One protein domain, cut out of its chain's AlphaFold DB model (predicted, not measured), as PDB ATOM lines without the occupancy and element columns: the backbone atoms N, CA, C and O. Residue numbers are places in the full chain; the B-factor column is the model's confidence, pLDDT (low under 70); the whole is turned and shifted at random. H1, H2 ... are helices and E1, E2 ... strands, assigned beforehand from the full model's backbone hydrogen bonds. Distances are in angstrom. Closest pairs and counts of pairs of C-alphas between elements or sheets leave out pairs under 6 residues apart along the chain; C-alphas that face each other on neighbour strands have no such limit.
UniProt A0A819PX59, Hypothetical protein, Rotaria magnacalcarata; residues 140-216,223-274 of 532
ATOM      1  N   ARG A 140     183.530 152.258 171.506       87.88
ATOM      2  CA  ARG A 140     182.590 153.061 170.715       87.88
ATOM      3  C   ARG A 140     183.159 153.298 169.321       87.88
ATOM      4  O   ARG A 140     184.305 153.732 169.171       87.88
ATOM      5  N   ILE A 141     182.343 153.059 168.302       86.50
ATOM      6  CA  ILE A 141     182.732 153.208 166.898       86.50
ATOM      7  C   ILE A 141     181.654 153.922 166.087       86.50
ATOM      8  O   ILE A 141     180.506 154.067 166.520       86.50
ATOM      9  N   ARG A 142     182.020 154.305 164.863       84.25
ATOM     10  CA  ARG A 142     181.089 154.733 163.820       84.25
ATOM     11  C   ARG A 142     181.400 154.050 162.500       84.25
ATOM     12  O   ARG A 142     182.539 154.052 162.045       84.25
ATOM     13  N   ILE A 143     180.367 153.545 161.843       80.75
ATOM     14  CA  ILE A 143     180.420 153.171 160.432       80.75
ATOM     15  C   ILE A 143     179.936 154.363 159.635       80.75
ATOM     16  O   ILE A 143     178.843 154.872 159.883       80.75
ATOM     17  N   TYR A 144     180.751 154.807 158.688       72.56
ATOM     18  CA  TYR A 144     180.412 155.922 157.823       72.56
ATOM     19  C   TYR A 144     180.731 155.564 156.376       72.56
ATOM     20  O   TYR A 144     181.885 155.339 156.021       72.56
ATOM     21  N   ASN A 145     179.694 155.509 155.544       67.12
ATOM     22  CA  ASN A 145     179.799 155.388 154.097       67.12
ATOM     23  C   ASN A 145     178.815 156.363 153.420       67.12
ATOM     24  O   ASN A 145     177.991 156.986 154.088       67.12
ATOM     25  N   ARG A 146     178.879 156.498 152.087       53.91
ATOM     26  CA  ARG A 146     178.075 157.474 151.316       53.91
ATOM     27  C   ARG A 146     176.554 157.394 151.550       53.91
ATOM     28  O   ARG A 146     175.861 158.357 151.247       53.91
ATOM     29  N   SER A 147     176.039 156.273 152.057       57.53
ATOM     30  CA  SER A 147     174.604 156.002 152.242       57.53
ATOM     31  C   SER A 147     174.194 155.671 153.682       57.53
ATOM     32  O   SER A 147     173.004 155.572 153.967       57.53
ATOM     33  N   LEU A 148     175.152 155.456 154.585       63.03
ATOM     34  CA  LEU A 148     174.918 154.867 155.898       63.03
ATOM     35  C   LEU A 148     175.857 155.490 156.926       63.03
ATOM     36  O   LEU A 148     177.073 155.530 156.745       63.03
ATOM     37  N   SER A 149     175.276 155.918 158.040       77.31
ATOM     38  CA  SER A 149     176.014 156.404 159.195       77.31
ATOM     39  C   SER A 149     175.449 155.754 160.453       77.31
ATOM     40  O   SER A 149     174.428 156.204 160.966       77.31
ATOM     41  N   LEU A 150     176.105 154.701 160.943       78.25
ATOM     42  CA  LEU A 150     175.678 153.965 162.133       78.25
ATOM     43  C   LEU A 150     176.670 154.146 163.275       78.25
ATOM     44  O   LEU A 150     177.883 154.100 163.076       78.25
ATOM     45  N   LEU A 151     176.131 154.307 164.476       84.56
ATOM     46  CA  LEU A 151     176.878 154.351 165.723       84.56
ATOM     47  C   LEU A 151     176.655 153.059 166.488       84.56
ATOM     48  O   LEU A 151     175.574 152.475 166.414       84.56
ATOM     49  N   GLY A 152     177.679 152.613 167.201       87.94
ATOM     50  CA  GLY A 152     177.583 151.383 167.961       87.94
ATOM     51  C   GLY A 152     178.807 151.104 168.806       87.94
ATOM     52  O   GLY A 152     179.697 151.943 168.957       87.94
ATOM     53  N   PHE A 153     178.840 149.895 169.345       90.69
ATOM     54  CA  PHE A 153     179.950 149.388 170.127       90.69
ATOM     55  C   PHE A 153     180.419 148.040 169.605       90.69
ATOM     56  O   PHE A 153     179.615 147.191 169.214       90.69
ATOM     57  N   ILE A 154     181.730 147.837 169.661       90.50
ATOM     58  CA  ILE A 154     182.335 146.521 169.493       90.50
ATOM     59  C   ILE A 154     182.022 145.687 170.733       90.50
ATOM     60  O   ILE A 154     182.267 146.140 171.851       90.50
ATOM     61  N   ILE A 155     181.529 144.466 170.519       88.69
ATOM     62  CA  ILE A 155     181.218 143.496 171.578       88.69
ATOM     63  C   ILE A 155     182.001 142.180 171.456       88.69
ATOM     64  O   ILE A 155     182.179 141.494 172.457       88.69
ATOM     65  N   GLU A 156     182.541 141.845 170.275       88.19
ATOM     66  CA  GLU A 156     183.454 140.704 170.098       88.19
ATOM     67  C   GLU A 156     184.713 141.107 169.328       88.19
ATOM     68  O   GLU A 156     184.649 141.851 168.344       88.19
ATOM     69  N   LYS A 157     185.860 140.558 169.749       89.06
ATOM     70  CA  LYS A 157     187.133 140.684 169.027       89.06
ATOM     71  C   LYS A 157     187.241 139.629 167.913       89.06
ATOM     72  O   LYS A 157     186.637 138.561 168.034       89.06
ATOM     73  N   PRO A 158     188.073 139.877 166.887       88.75
ATOM     74  CA  PRO A 158     188.442 138.902 165.877       88.75
ATOM     75  C   PRO A 158     188.937 137.597 166.495       88.75
ATOM     76  O   PRO A 158     189.835 137.578 167.335       88.75
ATOM     77  N   CYS A 159     188.353 136.496 166.048       86.69
ATOM     78  CA  CYS A 159     188.727 135.145 166.408       86.69
ATOM     79  C   CYS A 159     188.549 134.241 165.188       86.69
ATOM     80  O   CYS A 159     187.435 134.060 164.688       86.69
ATOM     81  N   SER A 160     189.641 133.622 164.741       85.56
ATOM     82  CA  SER A 160     189.647 132.798 163.526       85.56
ATOM     83  C   SER A 160     188.663 131.630 163.590       85.56
ATOM     84  O   SER A 160     188.145 131.214 162.561       85.56
ATOM     85  N   ILE A 161     188.398 131.113 164.793       82.56
ATOM     86  CA  ILE A 161     187.538 129.946 165.012       82.56
ATOM     87  C   ILE A 161     186.076 130.361 165.223       82.56
ATOM     88  O   ILE A 161     185.169 129.669 164.775       82.56
ATOM     89  N   LYS A 162     185.826 131.473 165.930       83.25
ATOM     90  CA  LYS A 162     184.467 131.847 166.358       83.25
ATOM     91  C   LYS A 162     183.741 132.752 165.372       83.25
ATOM     92  O   LYS A 162     182.543 132.571 165.201       83.25
ATOM     93  N   ASN A 163     184.437 133.714 164.766       86.44
ATOM     94  CA  ASN A 163     183.811 134.779 163.972       86.44
ATOM     95  C   ASN A 163     184.602 135.170 162.712       86.44
ATOM     96  O   ASN A 163     184.379 136.238 162.139       86.44
ATOM     97  N   LEU A 164     185.495 134.286 162.251       88.44
ATOM     98  CA  LEU A 164     186.262 134.444 161.010       88.44
ATOM     99  C   LEU A 164     187.108 135.728 160.988       88.44
ATOM    100  O   LEU A 164     187.203 136.403 159.968       88.44
ATOM    101  N   ASN A 165     187.722 136.067 162.126       88.38
ATOM    102  CA  ASN A 165     188.547 137.268 162.299       88.38
ATOM    103  C   ASN A 165     187.804 138.601 162.052       88.38
ATOM    104  O   ASN A 165     188.420 139.586 161.644       88.38
ATOM    105  N   ARG A 166     186.497 138.657 162.337       90.38
ATOM    106  CA  ARG A 166     185.680 139.878 162.226       90.38
ATOM    107  C   ARG A 166     185.322 140.436 163.602       90.38
ATOM    108  O   ARG A 166     185.182 139.691 164.569       90.38
ATOM    109  N   TYR A 167     185.144 141.749 163.682       90.25
ATOM    110  CA  TYR A 167     184.608 142.419 164.866       90.25
ATOM    111  C   TYR A 167     183.090 142.336 164.858       90.25
ATOM    112  O   TYR A 167     182.473 142.666 163.846       90.25
ATOM    113  N   LEU A 168     182.482 141.937 165.976       91.44
ATOM    114  CA  LEU A 168     181.035 142.046 166.129       91.44
ATOM    115  C   LEU A 168     180.683 143.420 166.675       91.44
ATOM    116  O   LEU A 168     181.162 143.805 167.746       91.44
ATOM    117  N   ILE A 169     179.820 144.129 165.957       91.19
ATOM    118  CA  ILE A 169     179.350 145.456 166.328       91.19
ATOM    119  C   ILE A 169     177.845 145.403 166.557       91.19
ATOM    120  O   ILE A 169     177.104 144.883 165.725       91.19
ATOM    121  N   ILE A 170     177.404 145.985 167.670       89.75
ATOM    122  CA  ILE A 170     175.997 146.257 167.957       89.75
ATOM    123  C   ILE A 170     175.740 147.759 167.844       89.75
ATOM    124  O   ILE A 170     176.437 148.561 168.473       89.75
ATOM    125  N   TYR A 171     174.709 148.142 167.094       86.25
ATOM    126  CA  TYR A 171     174.380 149.536 166.806       86.25
ATOM    127  C   TYR A 171     173.267 150.101 167.684       86.25
ATOM    128  O   TYR A 171     172.436 149.370 168.225       86.25
ATOM    129  N   ASP A 172     173.200 151.431 167.725       83.06
ATOM    130  CA  ASP A 172     172.201 152.187 168.487       83.06
ATOM    131  C   ASP A 172     170.757 151.916 168.017       83.06
ATOM    132  O   ASP A 172     169.799 152.154 168.745       83.06
ATOM    133  N   ASN A 173     170.583 151.400 166.795       77.56
ATOM    134  CA  ASN A 173     169.289 150.993 166.241       77.56
ATOM    135  C   ASN A 173     168.945 149.514 166.515       77.56
ATOM    136  O   ASN A 173     168.067 148.965 165.847       77.56
ATOM    137  N   TYR A 174     169.654 148.866 167.444       81.00
ATOM    138  CA  TYR A 174     169.484 147.467 167.852       81.00
ATOM    139  C   TYR A 174     169.868 146.404 166.813       81.00
ATOM    140  O   TYR A 174     169.754 145.206 167.086       81.00
ATOM    141  N   THR A 175     170.330 146.811 165.627       85.62
ATOM    142  CA  THR A 175     170.919 145.872 164.666       85.62
ATOM    143  C   THR A 175     172.335 145.495 165.085       85.62
ATOM    144  O   THR A 175     172.970 146.181 165.889       85.62
ATOM    145  N   ALA A 176     172.847 144.404 164.533       90.06
ATOM    146  CA  ALA A 176     174.210 143.965 164.771       90.06
ATOM    147  C   ALA A 176     174.812 143.386 163.494       90.06
ATOM    148  O   ALA A 176     174.095 142.795 162.689       90.06
ATOM    149  N   ASN A 177     176.114 143.566 163.291       90.94
ATOM    150  CA  ASN A 177     176.787 143.033 162.114       90.94
ATOM    151  C   ASN A 177     178.275 142.767 162.367       90.94
ATOM    152  O   ASN A 177     178.898 143.397 163.228       90.94
ATOM    153  N   TYR A 178     178.840 141.844 161.592       92.00
ATOM    154  CA  TYR A 178     180.274 141.585 161.584       92.00
ATOM    155  C   TYR A 178     180.991 142.500 160.598       92.00
ATOM    156  O   TYR A 178     180.573 142.638 159.450       92.00
ATOM    157  N   HIS A 179     182.108 143.068 161.040       89.25
ATOM    158  CA  HIS A 179     182.897 144.014 160.264       89.25
ATOM    159  C   HIS A 179     184.383 143.680 160.243       89.25
ATOM    160  O   HIS A 179     184.954 143.172 161.214       89.25
ATOM    161  N   SER A 180     185.014 144.010 159.120       86.06
ATOM    162  CA  SER A 180     186.464 144.088 159.005       86.06
ATOM    163  C   SER A 180     186.978 145.320 159.763       86.06
ATOM    164  O   SER A 180     186.275 146.333 159.814       86.06
ATOM    165  N   PRO A 181     188.203 145.301 160.320       80.00
ATOM    166  CA  PRO A 181     188.815 146.484 160.935       80.00
ATOM    167  C   PRO A 181     188.911 147.723 160.027       80.00
ATOM    168  O   PRO A 181     189.144 148.815 160.533       80.00
ATOM    169  N   MET A 182     188.735 147.577 158.708       81.25
ATOM    170  CA  MET A 182     188.727 148.696 157.755       81.25
ATOM    171  C   MET A 182     187.339 149.329 157.550       81.25
ATOM    172  O   MET A 182     187.240 150.361 156.892       81.25
ATOM    173  N   ASP A 183     186.271 148.735 158.090       83.38
ATOM    174  CA  ASP A 183     184.890 149.157 157.807       83.38
ATOM    175  C   ASP A 183     184.355 150.216 158.786       83.38
ATOM    176  O   ASP A 183     183.253 150.741 158.600       83.38
ATOM    177  N   PHE A 184     185.091 150.502 159.863       84.94
ATOM    178  CA  PHE A 184     184.638 151.373 160.943       84.94
ATOM    179  C   PHE A 184     185.737 152.306 161.450       84.94
ATOM    180  O   PHE A 184     186.931 152.036 161.343       84.94
ATOM    181  N   HIS A 185     185.295 153.394 162.071       82.38
ATOM    182  CA  HIS A 185     186.127 154.435 162.656       82.38
ATOM    183  C   HIS A 185     185.987 154.422 164.182       82.38
ATOM    184  O   HIS A 185     184.881 154.235 164.702       82.38
ATOM    185  N   LEU A 186     187.083 154.620 164.916       81.62
ATOM    186  CA  LEU A 186     187.073 154.592 166.386       81.62
ATOM    187  C   LEU A 186     186.697 155.948 166.961       81.62
ATOM    188  O   LEU A 186     187.313 156.929 166.580       81.62
ATOM    189  N   CYS A 187     185.766 156.014 167.907       80.94
ATOM    190  CA  CYS A 187     185.484 157.259 168.629       80.94
ATOM    191  C   CYS A 187     186.716 157.710 169.439       80.94
ATOM    192  O   CYS A 187     187.426 156.865 169.978       80.94
ATOM    193  N   LEU A 188     186.990 159.009 169.555       74.56
ATOM    194  CA  LEU A 188     188.064 159.470 170.447       74.56
ATOM    195  C   LEU A 188     187.667 159.310 171.919       74.56
ATOM    196  O   LEU A 188     188.444 158.781 172.707       74.56
ATOM    197  N   CYS A 189     186.425 159.654 172.271       75.62
ATOM    198  CA  CYS A 189     185.876 159.315 173.585       75.62
ATOM    199  C   CYS A 189     185.561 157.813 173.653       75.62
ATOM    200  O   CYS A 189     184.661 157.334 172.953       75.62
ATOM    201  N   GLN A 190     186.263 157.068 174.506       79.56
ATOM    202  CA  GLN A 190     186.024 155.636 174.748       79.56
ATOM    203  C   GLN A 190     185.430 155.347 176.133       79.56
ATOM    204  O   GLN A 190     185.248 154.188 176.502       79.56
ATOM    205  N   ASN A 191     185.081 156.386 176.898       78.69
ATOM    206  CA  ASN A 191     184.467 156.226 178.209       78.69
ATOM    207  C   ASN A 191     183.025 155.704 178.076       78.69
ATOM    208  O   ASN A 191     182.101 156.427 177.698       78.69
ATOM    209  N   PHE A 192     182.844 154.422 178.393       78.31
ATOM    210  CA  PHE A 192     181.562 153.739 178.273       78.31
ATOM    211  C   PHE A 192     180.465 154.354 179.150       78.31
ATOM    212  O   PHE A 192     179.359 154.577 178.658       78.31
ATOM    213  N   GLU A 193     180.762 154.664 180.414       76.94
ATOM    214  CA  GLU A 193     179.791 155.230 181.359       76.94
ATOM    215  C   GLU A 193     179.263 156.578 180.866       76.94
ATOM    216  O   GLU A 193     178.054 156.806 180.853       76.94
ATOM    217  N   LYS A 194     180.146 157.428 180.332       73.38
ATOM    218  CA  LYS A 194     179.748 158.707 179.732       73.38
ATOM    219  C   LYS A 194     178.884 158.528 178.496       73.38
ATOM    220  O   LYS A 194     177.881 159.226 178.341       73.38
ATOM    221  N   HIS A 195     179.219 157.587 177.610       74.88
ATOM    222  CA  HIS A 195     178.334 157.267 176.485       74.88
ATOM    223  C   HIS A 195     176.958 156.802 176.974       74.88
ATOM    224  O   HIS A 195     175.956 157.192 176.380       74.88
ATOM    225  N   MET A 196     176.889 156.042 178.075       72.81
ATOM    226  CA  MET A 196     175.610 155.632 178.666       72.81
ATOM    227  C   MET A 196     174.827 156.818 179.229       72.81
ATOM    228  O   MET A 196     173.621 156.881 179.011       72.81
ATOM    229  N   LEU A 197     175.467 157.770 179.912       67.56
ATOM    230  CA  LEU A 197     174.786 158.962 180.438       67.56
ATOM    231  C   LEU A 197     174.135 159.797 179.326       67.56
ATOM    232  O   LEU A 197     173.037 160.311 179.511       67.56
ATOM    233  N   ASN A 198     174.765 159.852 178.149       62.44
ATOM    234  CA  ASN A 198     174.280 160.606 176.987       62.44
ATOM    235  C   ASN A 198     173.235 159.858 176.135       62.44
ATOM    236  O   ASN A 198     172.772 160.367 175.110       62.44
ATOM    237  N   PHE A 199     172.863 158.632 176.506       63.25
ATOM    238  CA  PHE A 199     171.764 157.933 175.854       63.25
ATOM    239  C   PHE A 199     170.428 158.303 176.497       63.25
ATOM    240  O   PHE A 199     170.045 157.752 177.525       63.25
ATOM    241  N   ASP A 200     169.673 159.164 175.812       48.50
ATOM    242  CA  ASP A 200     168.330 159.584 176.251       48.50
ATOM    243  C   ASP A 200     167.325 158.423 176.413       48.50
ATOM    244  O   ASP A 200     166.321 158.569 177.102       48.50
ATOM    245  N   TYR A 201     167.565 157.269 175.777       63.22
ATOM    246  CA  TYR A 201     166.657 156.117 175.810       63.22
ATOM    247  C   TYR A 201     167.106 155.086 176.846       63.22
ATOM    248  O   TYR A 201     168.116 154.401 176.653       63.22
ATOM    249  N   CYS A 202     166.326 154.927 177.919       67.31
ATOM    250  CA  CYS A 202     166.566 153.923 178.958       67.31
ATOM    251  C   CYS A 202     166.705 152.512 178.378       67.31
ATOM    252  O   CYS A 202     167.622 151.788 178.747       67.31
ATOM    253  N   GLU A 203     165.877 152.146 177.401       73.00
ATOM    254  CA  GLU A 203     165.879 150.822 176.784       73.00
ATOM    255  C   GLU A 203     167.167 150.543 176.013       73.00
ATOM    256  O   GLU A 203     167.624 149.402 175.980       73.00
ATOM    257  N   LEU A 204     167.754 151.566 175.379       77.56
ATOM    258  CA  LEU A 204     169.039 151.437 174.696       77.56
ATOM    259  C   LEU A 204     170.184 151.277 175.704       77.56
ATOM    260  O   LEU A 204     171.076 150.458 175.484       77.56
ATOM    261  N   ARG A 205     170.127 151.994 176.836       81.06
ATOM    262  CA  ARG A 205     171.081 151.827 177.945       81.06
ATOM    263  C   ARG A 205     171.013 150.419 178.518       81.06
ATOM    264  O   ARG A 205     172.034 149.741 178.561       81.06
ATOM    265  N   SER A 206     169.817 149.948 178.867       82.25
ATOM    266  CA  SER A 206     169.600 148.593 179.382       82.25
ATOM    267  C   SER A 206     169.997 147.522 178.367       82.25
ATOM    268  O   SER A 206     170.571 146.501 178.738       82.25
ATOM    269  N   TYR A 207     169.748 147.753 177.074       84.38
ATOM    270  CA  TYR A 207     170.186 146.864 175.998       84.38
ATOM    271  C   TYR A 207     171.710 146.724 175.946       84.38
ATOM    272  O   TYR A 207     172.224 145.604 175.946       84.38
ATOM    273  N   TYR A 208     172.437 147.844 175.955       86.50
ATOM    274  CA  TYR A 208     173.895 147.826 175.969       86.50
ATOM    275  C   TYR A 208     174.445 147.230 177.265       86.50
ATOM    276  O   TYR A 208     175.282 146.336 177.199       86.50
ATOM    277  N   GLN A 209     173.936 147.637 178.430       86.88
ATOM    278  CA  GLN A 209     174.314 147.053 179.723       86.88
ATOM    279  C   GLN A 209     174.141 145.530 179.725       86.88
ATOM    280  O   GLN A 209     175.073 144.813 180.076       86.88
ATOM    281  N   HIS A 210     172.999 145.026 179.246       85.69
ATOM    282  CA  HIS A 210     172.769 143.590 179.110       85.69
ATOM    283  C   HIS A 210     173.779 142.935 178.158       85.69
ATOM    284  O   HIS A 210     174.320 141.876 178.476       85.69
ATOM    285  N   ALA A 211     174.052 143.538 176.997       85.12
ATOM    286  CA  ALA A 211     175.028 143.013 176.044       85.12
ATOM    287  C   ALA A 211     176.443 142.924 176.654       85.12
ATOM    288  O   ALA A 211     177.119 141.911 176.479       85.12
ATOM    289  N   PHE A 212     176.868 143.932 177.423       83.38
ATOM    290  CA  PHE A 212     178.188 143.968 178.066       83.38
ATOM    291  C   PHE A 212     178.295 143.156 179.349       83.38
ATOM    292  O   PHE A 212     179.397 142.777 179.721       83.38
ATOM    293  N   GLN A 213     177.195 142.861 180.031       83.44
ATOM    294  CA  GLN A 213     177.212 141.927 181.159       83.44
ATOM    295  C   GLN A 213     177.256 140.470 180.672       83.44
ATOM    296  O   GLN A 213     177.841 139.610 181.324       83.44
ATOM    297  N   ASN A 214     176.693 140.197 179.489       76.25
ATOM    298  CA  ASN A 214     176.514 138.846 178.954       76.25
ATOM    299  C   ASN A 214     177.457 138.477 177.791       76.25
ATOM    300  O   ASN A 214     177.279 137.436 177.166       76.25
ATOM    301  N   PHE A 215     178.490 139.267 177.488       68.44
ATOM    302  CA  PHE A 215     179.390 138.989 176.351       68.44
ATOM    303  C   PHE A 215     180.178 137.669 176.471       68.44
ATOM    304  O   PHE A 215     180.568 137.083 175.463       68.44
ATOM    305  N   ASN A 216     180.393 137.172 177.696       60.47
ATOM    306  CA  ASN A 216     181.100 135.913 177.957       60.47
ATOM    307  C   ASN A 216     180.170 134.710 178.159       60.47
ATOM    308  O   ASN A 216     180.649 133.571 178.210       60.47
ATOM    309  N   SER A 223     169.075 127.989 168.567       68.12
ATOM    310  CA  SER A 223     168.014 128.316 167.639       68.12
ATOM    311  C   SER A 223     168.453 127.900 166.240       68.12
ATOM    312  O   SER A 223     169.488 128.354 165.730       68.12
ATOM    313  N   SER A 224     167.677 126.996 165.647       81.69
ATOM    314  CA  SER A 224     167.837 126.536 164.272       81.69
ATOM    315  C   SER A 224     167.135 127.488 163.304       81.69
ATOM    316  O   SER A 224     166.163 128.169 163.653       81.69
ATOM    317  N   ILE A 225     167.625 127.536 162.065       88.69
ATOM    318  CA  ILE A 225     166.974 128.277 160.981       88.69
ATOM    319  C   ILE A 225     165.545 127.742 160.811       88.69
ATOM    320  O   ILE A 225     165.308 126.537 160.865       88.69
ATOM    321  N   GLY A 226     164.586 128.648 160.634       82.88
ATOM    322  CA  GLY A 226     163.159 128.338 160.559       82.88
ATOM    323  C   GLY A 226     162.416 128.462 161.890       82.88
ATOM    324  O   GLY A 226     161.190 128.603 161.867       82.88
ATOM    325  N   THR A 227     163.124 128.496 163.025       87.12
ATOM    326  CA  THR A 227     162.513 128.700 164.347       87.12
ATOM    327  C   THR A 227     161.803 130.051 164.411       87.12
ATOM    328  O   THR A 227     162.315 131.066 163.923       87.12
ATOM    329  N   ILE A 228     160.610 130.062 165.008       87.00
ATOM    330  CA  ILE A 228     159.864 131.286 165.295       87.00
ATOM    331  C   ILE A 228     160.258 131.761 166.687       87.00
ATOM    332  O   ILE A 228     160.091 131.036 167.662       87.00
ATOM    333  N   VAL A 229     160.753 132.987 166.756       86.81
ATOM    334  CA  VAL A 229     161.140 133.671 167.986       86.81
ATOM    335  C   VAL A 229     160.271 134.904 168.177       86.81
ATOM    336  O   VAL A 229     159.804 135.511 167.208       86.81
ATOM    337  N   ARG A 230     160.051 135.291 169.431       85.75
ATOM    338  CA  ARG A 230     159.424 136.571 169.761       85.75
ATOM    339  C   ARG A 230     160.506 137.613 169.982       85.75
ATOM    340  O   ARG A 230     161.365 137.441 170.840       85.75
ATOM    341  N   VAL A 231     160.471 138.680 169.191       82.88
ATOM    342  CA  VAL A 231     161.473 139.747 169.227       82.88
ATOM    343  C   VAL A 231     160.793 141.087 169.426       82.88
ATOM    344  O   VAL A 231     159.813 141.413 168.751       82.88
ATOM    345  N   ARG A 232     161.328 141.873 170.353       79.94
ATOM    346  CA  ARG A 232     160.893 143.234 170.629       79.94
ATOM    347  C   ARG A 232     161.245 144.144 169.453       79.94
ATOM    348  O   ARG A 232     162.418 144.294 169.112       79.94
ATOM    349  N   LYS A 233     160.231 144.739 168.820       64.12
ATOM    350  CA  LYS A 233     160.375 145.617 167.648       64.12
ATOM    351  C   LYS A 233     159.703 146.955 167.964       64.12
ATOM    352  O   LYS A 233     158.490 146.991 168.070       64.12
ATOM    353  N   PHE A 234     160.497 148.022 168.091       53.47
ATOM    354  CA  PHE A 234     160.058 149.397 168.401       53.47
ATOM    355  C   PHE A 234     159.137 149.509 169.640       53.47
ATOM    356  O   PHE A 234     157.920 149.403 169.538       53.47
ATOM    357  N   GLY A 235     159.713 149.783 170.816       56.69
ATOM    358  CA  GLY A 235     158.969 149.901 172.082       56.69
ATOM    359  C   GLY A 235     158.985 148.606 172.901       56.69
ATOM    360  O   GLY A 235     159.944 147.843 172.814       56.69
ATOM    361  N   SER A 236     157.948 148.357 173.705       57.81
ATOM    362  CA  SER A 236     157.866 147.217 174.639       57.81
ATOM    363  C   SER A 236     157.202 145.954 174.065       57.81
ATOM    364  O   SER A 236     157.195 144.913 174.716       57.81
ATOM    365  N   GLN A 237     156.653 146.005 172.846       68.88
ATOM    366  CA  GLN A 237     155.878 144.896 172.280       68.88
ATOM    367  C   GLN A 237     156.751 143.843 171.585       68.88
ATOM    368  O   GLN A 237     157.666 144.154 170.818       68.88
ATOM    369  N   TYR A 238     156.414 142.571 171.815       80.69
ATOM    370  CA  TYR A 238     157.062 141.417 171.194       80.69
ATOM    371  C   TYR A 238     156.304 140.932 169.963       80.69
ATOM    372  O   TYR A 238     155.149 140.498 170.057       80.69
ATOM    373  N   HIS A 239     157.001 140.894 168.833       80.94
ATOM    374  CA  HIS A 239     156.485 140.436 167.551       80.94
ATOM    375  C   HIS A 239     157.063 139.071 167.192       80.94
ATOM    376  O   HIS A 239     158.233 138.787 167.448       80.94
ATOM    377  N   ASN A 240     156.257 138.230 166.548       83.88
ATOM    378  CA  ASN A 240     156.747 136.970 166.004       83.88
ATOM    379  C   ASN A 240     157.656 137.253 164.801       83.88
ATOM    380  O   ASN A 240     157.274 137.968 163.867       83.88
ATOM    381  N   ALA A 241     158.833 136.643 164.805       86.94
ATOM    382  CA  ALA A 241     159.787 136.686 163.714       86.94
ATOM    383  C   ALA A 241     160.339 135.285 163.444       86.94
ATOM    384  O   ALA A 241     160.462 134.462 164.348       86.94
ATOM    385  N   ARG A 242     160.670 135.000 162.187       87.25
ATOM    386  CA  ARG A 242     161.339 133.760 161.792       87.25
ATOM    387  C   ARG A 242     162.833 133.996 161.684       87.25
ATOM    388  O   ARG A 242     163.242 134.965 161.049       87.25
ATOM    389  N   ILE A 243     163.631 133.078 162.216       90.62
ATOM    390  CA  ILE A 243     165.066 133.036 161.930       90.62
ATOM    391  C   ILE A 243     165.248 132.541 160.498       90.62
ATOM    392  O   ILE A 243     164.877 131.411 160.178       90.62
ATOM    393  N   ILE A 244     165.781 133.397 159.634       91.38
ATOM    394  CA  ILE A 244     165.996 133.097 158.214       91.38
ATOM    395  C   ILE A 244     167.454 132.770 157.899       91.38
ATOM    396  O   ILE A 244     167.704 132.072 156.924       91.38
ATOM    397  N   ASP A 245     168.394 133.242 158.719       91.50
ATOM    398  CA  ASP A 245     169.825 133.017 158.519       91.50
ATOM    399  C   ASP A 245     170.592 133.098 159.849       91.50
ATOM    400  O   ASP A 245     170.076 133.631 160.841       91.50
ATOM    401  N   LYS A 246     171.815 132.564 159.882       91.50
ATOM    402  CA  LYS A 246     172.691 132.550 161.057       91.50
ATOM    403  C   LYS A 246     174.149 132.720 160.641       91.50
ATOM    404  O   LYS A 246     174.652 131.959 159.823       91.50
ATOM    405  N   ASP A 247     174.836 133.664 161.274       89.06
ATOM    406  CA  ASP A 247     176.268 133.907 161.083       89.06
ATOM    407  C   ASP A 247     176.931 134.034 162.457       89.06
ATOM    408  O   ASP A 247     176.770 135.039 163.142       89.06
ATOM    409  N   CYS A 248     177.649 132.996 162.894       88.88
ATOM    410  CA  CYS A 248     178.326 132.958 164.196       88.88
ATOM    411  C   CYS A 248     177.385 133.324 165.370       88.88
ATOM    412  O   CYS A 248     176.448 132.571 165.654       88.88
ATOM    413  N   SER A 249     177.632 134.444 166.064       88.38
ATOM    414  CA  SER A 249     176.805 134.948 167.177       88.38
ATOM    415  C   SER A 249     175.593 135.778 166.719       88.38
ATOM    416  O   SER A 249     174.847 136.308 167.544       88.38
ATOM    417  N   LEU A 250     175.380 135.925 165.410       90.56
ATOM    418  CA  LEU A 250     174.272 136.667 164.821       90.56
ATOM    419  C   LEU A 250     173.188 135.739 164.285       90.56
ATOM    420  O   LEU A 250     173.454 134.686 163.703       90.56
ATOM    421  N   ILE A 251     171.949 136.198 164.414       90.88
ATOM    422  CA  ILE A 251     170.791 135.622 163.738       90.88
ATOM    423  C   ILE A 251     170.121 136.698 162.890       90.88
ATOM    424  O   ILE A 251     169.972 137.847 163.314       90.88
ATOM    425  N   LYS A 252     169.700 136.322 161.684       90.56
ATOM    426  CA  LYS A 252     168.877 137.170 160.829       90.56
ATOM    427  C   LYS A 252     167.427 136.796 161.040       90.56
ATOM    428  O   LYS A 252     167.043 135.639 160.858       90.56
ATOM    429  N   ILE A 253     166.621 137.779 161.405       87.75
ATOM    430  CA  ILE A 253     165.197 137.595 161.656       87.75
ATOM    431  C   ILE A 253     164.369 138.294 160.581       87.75
ATOM    432  O   ILE A 253     164.753 139.346 160.074       87.75
ATOM    433  N   CYS A 254     163.219 137.712 160.254       85.75
ATOM    434  CA  CYS A 254     162.220 138.285 159.359       85.75
ATOM    435  C   CYS A 254     160.865 138.318 160.067       85.75
ATOM    436  O   CYS A 254     160.371 137.285 160.528       85.75
ATOM    437  N   PHE A 255     160.265 139.503 160.174       83.31
ATOM    438  CA  PHE A 255     158.971 139.677 160.835       83.31
ATOM    439  C   PHE A 255     157.806 139.260 159.929       83.31
ATOM    440  O   PHE A 255     157.805 139.508 158.722       83.31
ATOM    441  N   PHE A 256     156.762 138.681 160.527       73.50
ATOM    442  CA  PHE A 256     155.542 138.269 159.825       73.50
ATOM    443  C   PHE A 256     154.569 139.442 159.589       73.50
ATOM    444  O   PHE A 256     153.420 139.416 160.033       73.50
ATOM    445  N   GLU A 257     155.004 140.493 158.893       67.12
ATOM    446  CA  GLU A 257     154.164 141.658 158.581       67.12
ATOM    447  C   GLU A 257     153.608 141.610 157.150       67.12
ATOM    448  O   GLU A 257     154.322 141.386 156.177       67.12
ATOM    449  N   ARG A 258     152.295 141.853 157.003       43.66
ATOM    450  CA  ARG A 258     151.557 141.660 155.736       43.66
ATOM    451  C   ARG A 258     151.919 142.641 154.611       43.66
ATOM    452  O   ARG A 258     151.496 142.413 153.483       43.66
ATOM    453  N   LYS A 259     152.611 143.750 154.903       45.22
ATOM    454  CA  LYS A 259     152.846 144.849 153.941       45.22
ATOM    455  C   LYS A 259     154.324 145.185 153.696       45.22
ATOM    456  O   LYS A 259     154.616 145.861 152.718       45.22
ATOM    457  N   SER A 260     155.238 144.673 154.519       50.84
ATOM    458  CA  SER A 260     156.688 144.814 154.351       50.84
ATOM    459  C   SER A 260     157.395 143.734 155.166       50.84
ATOM    460  O   SER A 260     157.229 143.683 156.383       50.84
ATOM    461  N   GLN A 261     158.182 142.875 154.517       58.16
ATOM    462  CA  GLN A 261     159.083 141.965 155.224       58.16
ATOM    463  C   GLN A 261     160.282 142.776 155.708       58.16
ATOM    464  O   GLN A 261     161.191 143.080 154.942       58.16
ATOM    465  N   THR A 262     160.246 143.202 156.968       72.00
ATOM    466  CA  THR A 262     161.411 143.825 157.597       72.00
ATOM    467  C   THR A 262     162.347 142.724 158.068       72.00
ATOM    468  O   THR A 262     161.953 141.890 158.889       72.00
ATOM    469  N   GLU A 263     163.568 142.742 157.552       84.50
ATOM    470  CA  GLU A 263     164.641 141.844 157.953       84.50
ATOM    471  C   GLU A 263     165.690 142.620 158.735       84.50
ATOM    472  O   GLU A 263     166.006 143.760 158.394       84.50
ATOM    473  N   MET A 264     166.261 142.001 159.762       84.62
ATOM    474  CA  MET A 264     167.390 142.590 160.469       84.62
ATOM    475  C   MET A 264     168.275 141.525 161.100       84.62
ATOM    476  O   MET A 264     167.808 140.451 161.480       84.62
ATOM    477  N   TRP A 265     169.559 141.845 161.210       88.00
ATOM    478  CA  TRP A 265     170.522 141.059 161.967       88.00
ATOM    479  C   TRP A 265     170.537 141.534 163.417       88.00
ATOM    480  O   TRP A 265     170.642 142.735 163.670       88.00
ATOM    481  N   ILE A 266     170.427 140.596 164.355       88.69
ATOM    482  CA  ILE A 266     170.527 140.848 165.794       88.69
ATOM    483  C   ILE A 266     171.470 139.833 166.439       88.69
ATOM    484  O   ILE A 266     171.679 138.733 165.924       88.69
ATOM    485  N   HIS A 267     172.020 140.191 167.595       89.50
ATOM    486  CA  HIS A 267     172.790 139.256 168.405       89.50
ATOM    487  C   HIS A 267     171.902 138.113 168.925       89.50
ATOM    488  O   HIS A 267     170.773 138.349 169.358       89.50
ATOM    489  N   SER A 268     172.405 136.878 168.916       86.62
ATOM    490  CA  SER A 268     171.634 135.680 169.281       86.62
ATOM    491  C   SER A 268     171.192 135.650 170.747       86.62
ATOM    492  O   SER A 268     170.230 134.958 171.072       86.62
ATOM    493  N   ASN A 269     171.893 136.394 171.609       85.81
ATOM    494  CA  ASN A 269     171.590 136.573 173.035       85.81
ATOM    495  C   ASN A 269     171.138 138.012 173.326       85.81
ATOM    496  O   ASN A 269     171.425 138.578 174.380       85.81
ATOM    497  N   SER A 270     170.530 138.660 172.336       86.06
ATOM    498  CA  SER A 270     169.973 139.998 172.484       86.06
ATOM    499  C   SER A 270     168.836 139.989 173.507       86.06
ATOM    500  O   SER A 270     167.956 139.135 173.424       86.06
ATOM    501  N   SER A 271     168.785 140.984 174.400       85.75
ATOM    502  CA  SER A 271     167.648 141.183 175.318       85.75
ATOM    503  C   SER A 271     166.348 141.571 174.605       85.75
ATOM    504  O   SER A 271     165.304 141.701 175.230       85.75
ATOM    505  N   LEU A 272     166.396 141.759 173.282       84.56
ATOM    506  CA  LEU A 272     165.202 141.905 172.454       84.56
ATOM    507  C   LEU A 272     164.462 140.579 172.269       84.56
ATOM    508  O   LEU A 272     163.299 140.605 171.879       84.56
ATOM    509  N   ILE A 273     165.133 139.441 172.449       86.88
ATOM    510  CA  ILE A 273     164.529 138.119 172.293       86.88
ATOM    511  C   ILE A 273     163.852 137.754 173.612       86.88
ATOM    512  O   ILE A 273     164.459 137.851 174.675       86.88
ATOM    513  N   ASP A 274     162.596 137.330 173.531       83.00
ATOM    514  CA  ASP A 274     161.815 136.926 174.695       83.00
ATOM    515  C   ASP A 274     162.388 135.644 175.326       83.00
ATOM    516  O   ASP A 274     162.222 134.541 174.797       83.00
TER     517      ASP A 274
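This is residues 140 to 216 and 223 to 274 of the 532 residues of the protein "Hypothetical protein" of Rotaria magnacalcarata (UniProt A0A819PX59). Two strongly twisted antiparallel sheets, each curled, make two lobes that meet where strands E3 and E4 of the larger come to strands E8 and E9 of the smaller, as a loose sandwich only partly face to face with its strands crossed. Helix H2 covers E2 and E3 of the larger sheet, and the short helix H1 lies farther out, after edge strand E5. The printed part has 129 residues, with two named helices and nine named strands along the chain in the order E1 E2 E3 E4 E5 H1 H2 E6 E7 E8 E9; the class is mixed, helices and strands. The sheets run E4 E3 E2 E1 E5 and E6 E7 E8 E9. The whole is compact, with a radius of gyration of the C-alphas of 14.9 A, and spans 42 by 36 by 34 A.

In the larger sheet, E1 is residues 140 to 145, 17.0 A long, and begins with C-alpha 140 at (182.590, 153.061, 170.715). E2, residues 148 to 156, is 21.8 A long and bends by 62 degrees at residue 151. E3 is residues 167 to 171, 12.6 A, E4 is residues 176 to 179, 9.8 A, and E5 is residues 185 to 187, 6.6 A. H1 is residues 192 to 197, 8.8 A, and H2 is residues 202 to 213, 16.2 A, with C-alpha 202 at (166.566, 153.923, 178.958). In the smaller sheet, E6 is residues 228 to 232, 13.1 A, and E7, residues 238 to 247, is 23.0 A long and bends by 71 degrees at residue 244. E8 is residues 250 to 255, 16.1 A, and E9 is residues 263 to 267, 13.5 A, ending with C-alpha 267 at (172.790, 139.256, 168.405).

E1 E2 E3 E4 form a meander, each strand the antiparallel neighbour of the one before. In the hairpin of E1 and E2, N 143 and O 150 are within hydrogen-bond range at 2.8 A. In the hairpin of E2 and E3, N 153 and O 170 are 2.9 A apart, and in that of E3 and E4, N 169 and O 177 are 3.0 A apart. Edge strand E5 is antiparallel to E1, with N 185 and O 142 at 2.8 A. H2 is on this sheet at a height over the sheet of 10.5 A; it is over E3 and runs along the strands, at 7 degrees to E3 on the local plane, and is only just not over E2, on which 2 of its C-alphas fall. The closest C-alphas of E2 and H2 are those of Ile 155 and Phe 212, 7.2 A apart. H1 is not on this sheet. H1 and H2 are close but not clearly touching, with the C-alphas of Met 196 and Arg 205 at 6.0 A, and run opposite ways at a shallow tilt of 18 degrees. In both helices every O i to N i+4 pair is within hydrogen-bond range. The second meander is E6 E7 E8 E9, with N 231 and O 239 at 2.8 A in the hairpin of E6 and E7, N 244 and O 252 at 2.8 A in that of E7 and E8, and N 253 and O 264 at 2.9 A in that of E8 and E9. The two sheets form a sandwich, two sheets face to face: the parts that face each other are 11.1 A centre to centre, their best planes are 22 degrees apart, and the strands of the one stand at 56 degrees to those of the other. The closest C-alphas of E4 and E9 are those of Ala 176 and Ile 266, 4.9 A apart. E1 and E9 are apart.

The two C-alphas farthest apart are those of Leu 188 and Arg 258, 43.2 A. Residues 217 to 222 are not printed, in the link from H2 to E6; C-alphas 216 and 223 are 18.3 A apart across this cut. Of the links that are printed whole, E2 to E3 and E8 to E9 are short, and the others are tight. The mean pLDDT of the printed part is 80.1, and 23 residues are under 70: 145 to 148, 197 to 202, 215 to 216, 223, 233 to 237 and 257 to 261.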